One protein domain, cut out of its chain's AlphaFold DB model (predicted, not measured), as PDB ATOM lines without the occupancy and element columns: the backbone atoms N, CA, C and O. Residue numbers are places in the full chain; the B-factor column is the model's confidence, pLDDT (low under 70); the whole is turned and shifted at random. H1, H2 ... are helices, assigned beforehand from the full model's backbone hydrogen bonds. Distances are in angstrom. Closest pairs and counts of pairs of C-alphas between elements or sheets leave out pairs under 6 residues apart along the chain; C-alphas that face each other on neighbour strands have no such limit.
ATOM      1  N   ILE A 146     146.648 127.676 184.439       83.94
ATOM      2  CA  ILE A 146     145.397 127.163 183.862       83.94
ATOM      3  C   ILE A 146     145.271 125.669 184.162       83.94
ATOM      4  O   ILE A 146     144.244 125.222 184.669       83.94
ATOM      5  N   THR A 147     146.325 124.899 183.912       84.81
ATOM      6  CA  THR A 147     146.339 123.460 184.192       84.81
ATOM      7  C   THR A 147     146.231 123.178 185.690       84.81
ATOM      8  O   THR A 147     145.436 122.331 186.090       84.81
ATOM      9  N   ALA A 148     146.949 123.934 186.525       85.75
ATOM     10  CA  ALA A 148     146.836 123.826 187.978       85.75
ATOM     11  C   ALA A 148     145.401 124.082 188.465       85.75
ATOM     12  O   ALA A 148     144.895 123.326 189.288       85.75
ATOM     13  N   SER A 149     144.716 125.092 187.912       85.56
ATOM     14  CA  SER A 149     143.317 125.367 188.260       85.56
ATOM     15  C   SER A 149     142.368 124.234 187.866       85.56
ATOM     16  O   SER A 149     141.497 123.887 188.652       85.56
ATOM     17  N   LYS A 150     142.572 123.599 186.702       85.94
ATOM     18  CA  LYS A 150     141.754 122.460 186.261       85.94
ATOM     19  C   LYS A 150     141.909 121.263 187.192       85.94
ATOM     20  O   LYS A 150     140.909 120.678 187.589       85.94
ATOM     21  N   TYR A 151     143.146 120.926 187.568       85.81
ATOM     22  CA  TYR A 151     143.392 119.850 188.530       85.81
ATOM     23  C   TYR A 151     142.747 120.148 189.879       85.81
ATOM     24  O   TYR A 151     142.111 119.275 190.462       85.81
ATOM     25  N   LEU A 152     142.863 121.392 190.334       84.62
ATOM     26  CA  LEU A 152     142.303 121.836 191.597       84.62
ATOM     27  C   LEU A 152     140.763 121.782 191.591       84.62
ATOM     28  O   LEU A 152     140.182 121.226 192.517       84.62
ATOM     29  N   GLU A 153     140.111 122.263 190.530       81.38
ATOM     30  CA  GLU A 153     138.654 122.180 190.323       81.38
ATOM     31  C   GLU A 153     138.153 120.730 190.219       81.38
ATOM     32  O   GLU A 153     137.062 120.426 190.691       81.38
ATOM     33  N   SER A 154     138.948 119.826 189.633       81.62
ATOM     34  CA  SER A 154     138.622 118.394 189.549       81.62
ATOM     35  C   SER A 154     138.918 117.604 190.827       81.62
ATOM     36  O   SER A 154     138.588 116.424 190.906       81.62
ATOM     37  N   SER A 155     139.579 118.223 191.808       76.31
ATOM     38  CA  SER A 155     139.992 117.559 193.041       76.31
ATOM     39  C   SER A 155     138.973 117.757 194.162       76.31
ATOM     40  O   SER A 155     138.480 118.862 194.389       76.31
ATOM     41  N   ASP A 156     138.759 116.714 194.966       68.69
ATOM     42  CA  ASP A 156     137.927 116.773 196.181       68.69
ATOM     43  C   ASP A 156     138.507 117.693 197.277       68.69
ATOM     44  O   ASP A 156     137.878 117.931 198.312       68.69
ATOM     45  N   PHE A 157     139.718 118.219 197.064       66.00
ATOM     46  CA  PHE A 157     140.418 119.116 197.979       66.00
ATOM     47  C   PHE A 157     139.651 120.431 198.185       66.00
ATOM     48  O   PHE A 157     139.578 120.940 199.304       66.00
ATOM     49  N   PHE A 158     138.997 120.933 197.132       63.03
ATOM     50  CA  PHE A 158     138.222 122.178 197.168       63.03
ATOM     51  C   PHE A 158     136.997 122.111 198.088       63.03
ATOM     52  O   PHE A 158     136.584 123.127 198.648       63.03
ATOM     53  N   LEU A 159     136.401 120.924 198.235       61.31
ATOM     54  CA  LEU A 159     135.204 120.740 199.054       61.31
ATOM     55  C   LEU A 159     135.526 120.555 200.543       61.31
ATOM     56  O   LEU A 159     134.665 120.830 201.375       61.31
ATOM     57  N   LYS A 160     136.732 120.089 200.891       60.84
ATOM     58  CA  LYS A 160     137.093 119.734 202.274       60.84
ATOM     59  C   LYS A 160     137.902 120.793 203.022       60.84
ATOM     60  O   LYS A 160     137.738 120.888 204.232       60.84
ATOM     61  N   ASP A 161     138.739 121.581 202.348       60.28
ATOM     62  CA  ASP A 161     139.680 122.504 203.007       60.28
ATOM     63  C   ASP A 161     139.263 123.982 202.864       60.28
ATOM     64  O   ASP A 161     140.009 124.826 202.371       60.28
ATOM     65  N   GLN A 162     138.035 124.310 203.291       59.66
ATOM     66  CA  GLN A 162     137.568 125.705 203.429       59.66
ATOM     67  C   GLN A 162     137.985 126.349 204.767       59.66
ATOM     68  O   GLN A 162     137.546 127.446 205.110       59.66
ATOM     69  N   SER A 163     138.822 125.673 205.557       59.53
ATOM     70  CA  SER A 163     139.226 126.110 206.894       59.53
ATOM     71  C   SER A 163     140.408 127.084 206.871       59.53
ATOM     72  O   SER A 163     141.490 126.756 207.343       59.53
ATOM     73  N   GLY A 164     140.217 128.291 206.330       62.88
ATOM     74  CA  GLY A 164     140.944 129.517 206.715       62.88
ATOM     75  C   GLY A 164     142.484 129.499 206.716       62.88
ATOM     76  O   GLY A 164     143.090 130.309 207.418       62.88
ATOM     77  N   GLY A 165     143.130 128.580 205.990       71.12
ATOM     78  CA  GLY A 165     144.567 128.297 206.093       71.12
ATOM     79  C   GLY A 165     145.420 128.761 204.904       71.12
ATOM     80  O   GLY A 165     144.944 129.366 203.943       71.12
ATOM     81  N   GLN A 166     146.718 128.435 204.934       71.56
ATOM     82  CA  GLN A 166     147.659 128.735 203.837       71.56
ATOM     83  C   GLN A 166     147.249 128.080 202.503       71.56
ATOM     84  O   GLN A 166     147.458 128.671 201.442       71.56
ATOM     85  N   ASN A 167     146.603 126.912 202.561       77.44
ATOM     86  CA  ASN A 167     146.082 126.203 201.392       77.44
ATOM     87  C   ASN A 167     144.979 127.000 200.688       77.44
ATOM     88  O   ASN A 167     145.017 127.139 199.469       77.44
ATOM     89  N   GLN A 168     144.065 127.621 201.442       79.31
ATOM     90  CA  GLN A 168     143.023 128.484 200.881       79.31
ATOM     91  C   GLN A 168     143.629 129.681 200.139       79.31
ATOM     92  O   GLN A 168     143.224 129.992 199.022       79.31
ATOM     93  N   LYS A 169     144.666 130.312 200.703       82.38
ATOM     94  CA  LYS A 169     145.360 131.432 200.049       82.38
ATOM     95  C   LYS A 169     146.029 131.016 198.734       82.38
ATOM     96  O   LYS A 169     146.030 131.786 197.773       82.38
ATOM     97  N   LEU A 170     146.597 129.809 198.674       83.81
ATOM     98  CA  LEU A 170     147.174 129.254 197.447       83.81
ATOM     99  C   LEU A 170     146.089 128.960 196.401       83.81
ATOM    100  O   LEU A 170     146.244 129.347 195.243       83.81
ATOM    101  N   ILE A 171     144.980 128.347 196.816       84.31
ATOM    102  CA  ILE A 171     143.805 128.093 195.972       84.31
ATOM    103  C   ILE A 171     143.280 129.405 195.370       84.31
ATOM    104  O   ILE A 171     143.147 129.526 194.150       84.31
ATOM    105  N   GLU A 172     143.047 130.419 196.205       84.44
ATOM    106  CA  GLU A 172     142.588 131.743 195.777       84.44
ATOM    107  C   GLU A 172     143.572 132.398 194.803       84.44
ATOM    108  O   GLU A 172     143.163 132.981 193.797       84.44
ATOM    109  N   MET A 173     144.879 132.278 195.058       88.38
ATOM    110  CA  MET A 173     145.912 132.801 194.167       88.38
ATOM    111  C   MET A 173     145.876 132.123 192.793       88.38
ATOM    112  O   MET A 173     145.940 132.822 191.778       88.38
ATOM    113  N   ILE A 174     145.741 130.794 192.748       88.19
ATOM    114  CA  ILE A 174     145.656 130.023 191.499       88.19
ATOM    115  C   ILE A 174     144.423 130.452 190.695       88.19
ATOM    116  O   ILE A 174     144.540 130.797 189.517       88.19
ATOM    117  N   MET A 175     143.260 130.526 191.344       86.12
ATOM    118  CA  MET A 175     142.004 130.933 190.706       86.12
ATOM    119  C   MET A 175     142.037 132.387 190.223       86.12
ATOM    120  O   MET A 175     141.611 132.691 189.108       86.12
ATOM    121  N   LYS A 176     142.608 133.302 191.014       87.81
ATOM    122  CA  LYS A 176     142.769 134.708 190.624       87.81
ATOM    123  C   LYS A 176     143.707 134.857 189.426       87.81
ATOM    124  O   LYS A 176     143.424 135.640 188.519       87.81
ATOM    125  N   LYS A 177     144.813 134.107 189.394       88.75
ATOM    126  CA  LYS A 177     145.748 134.107 188.258       88.75
ATOM    127  C   LYS A 177     145.102 133.544 186.993       88.75
ATOM    128  O   LYS A 177     145.253 134.174 185.949       88.75
ATOM    129  N   LYS A 178     144.312 132.466 187.089       87.94
ATOM    130  CA  LYS A 178     143.481 131.954 185.982       87.94
ATOM    131  C   LYS A 178     142.592 133.057 185.397       87.94
ATOM    132  O   LYS A 178     142.686 133.342 184.209       87.94
ATOM    133  N   GLN A 179     141.810 133.744 186.233       86.38
ATOM    134  CA  GLN A 179     140.897 134.802 185.777       86.38
ATOM    135  C   GLN A 179     141.618 135.962 185.077       86.38
ATOM    136  O   GLN A 179     141.111 136.507 184.098       86.38
ATOM    137  N   ILE A 180     142.792 136.367 185.571       88.50
ATOM    138  CA  ILE A 180     143.601 137.421 184.942       88.50
ATOM    139  C   ILE A 180     144.091 136.966 183.562       88.50
ATOM    140  O   ILE A 180     144.012 137.729 182.599       88.50
ATOM    141  N   LEU A 181     144.550 135.717 183.452       84.38
ATOM    142  CA  LEU A 181     145.021 135.151 182.191       84.38
ATOM    143  C   LEU A 181     143.877 135.020 181.176       84.38
ATOM    144  O   LEU A 181     144.022 135.489 180.051       84.38
ATOM    145  N   GLU A 182     142.712 134.515 181.576       82.88
ATOM    146  CA  GLU A 182     141.531 134.402 180.705       82.88
ATOM    147  C   GLU A 182     141.028 135.770 180.221       82.88
ATOM    148  O   GLU A 182     140.741 135.947 179.037       82.88
ATOM    149  N   LYS A 183     140.992 136.777 181.106       82.50
ATOM    150  CA  LYS A 183     140.642 138.157 180.732       82.50
ATOM    151  C   LYS A 183     141.631 138.751 179.733       82.50
ATOM    152  O   LYS A 183     141.213 139.398 178.777       82.50
ATOM    153  N   SER A 184     142.929 138.525 179.925       79.06
ATOM    154  CA  SER A 184     143.946 139.028 178.994       79.06
ATOM    155  C   SER A 184     143.923 138.319 177.635       79.06
ATOM    156  O   SER A 184     144.233 138.947 176.625       79.06
ATOM    157  N   LEU A 185     143.498 137.052 177.584       76.44
ATOM    158  CA  LEU A 185     143.278 136.317 176.337       76.44
ATOM    159  C   LEU A 185     142.045 136.835 175.576       76.44
ATOM    160  O   LEU A 185     142.106 137.039 174.368       76.44
ATOM    161  N   ASN A 186     140.945 137.086 176.293       70.88
ATOM    162  CA  ASN A 186     139.692 137.579 175.713       70.88
ATOM    163  C   ASN A 186     139.766 139.048 175.276       70.88
ATOM    164  O   ASN A 186     139.021 139.449 174.396       70.88
ATOM    165  N   SER A 187     140.673 139.839 175.856       68.88
ATOM    166  CA  SER A 187     140.925 141.231 175.455       68.88
ATOM    167  C   SER A 187     141.817 141.368 174.212       68.88
ATOM    168  O   SER A 187     141.993 142.482 173.723       68.88
ATOM    169  N   LYS A 188     142.443 140.278 173.746       57.50
ATOM    170  CA  LYS A 188     143.316 140.247 172.557       57.50
ATOM    171  C   LYS A 188     142.631 139.663 171.311       57.50
ATOM    172  O   LYS A 188     143.270 139.610 170.263       57.50
TER     173      LYS A 188
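AT A GLANCE: This is residues 146 to 188 of the 189 residues of an uncharacterized protein of Theileria parva (UniProt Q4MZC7). A short helix, H1, packs at a steep angle on the middle of one long helix, H3, and the chain between them turns back through the small helix H2 near the first end of H3. Residues 183 to 188, of which 183 to 186 belong to H3, stick out free at the last end of the printed part. The printed part has 43 residues with three named helices, in the order H1, H2, H3, and is all helix. It is loose, with a radius of gyration of the C-alphas of 11.7 A, and spans 37 by 18 by 11 A, only just a rod.

HOW THE PARTS SIT: H1, residues 146 to 153, and H3, residues 166 to 186, touch, and H3 touches H1 with residues 171 to 178 alone. Their closest C-alphas, of Ile 146 and Lys 178, are 5.6 A apart. They run opposite ways at a steep tilt of 48 degrees. H2, residues 157 to 160, is close to H1 but not clearly touching; their closest C-alphas, of Leu 152 and Phe 158, are 6.9 A apart. H2 and H3 are near each other. Every O i to N i+4 pair is within hydrogen-bond range in H1 and H3; H2 is too short for such a pair.

IN THESE COORDINATES: H1 begins at C-alpha 146 (145.397, 127.163, 183.862). H3 is 30.5 A long and ends at C-alpha 186 (139.692, 137.579, 175.713).

THE WHOLE: The C-alphas farthest apart, of Ser 163 and Lys 188, are 37.4 A apart. The printed part has no cut, and both links are tight. The pLDDT is under 70 at residues 156 to 164 and 187 to 188.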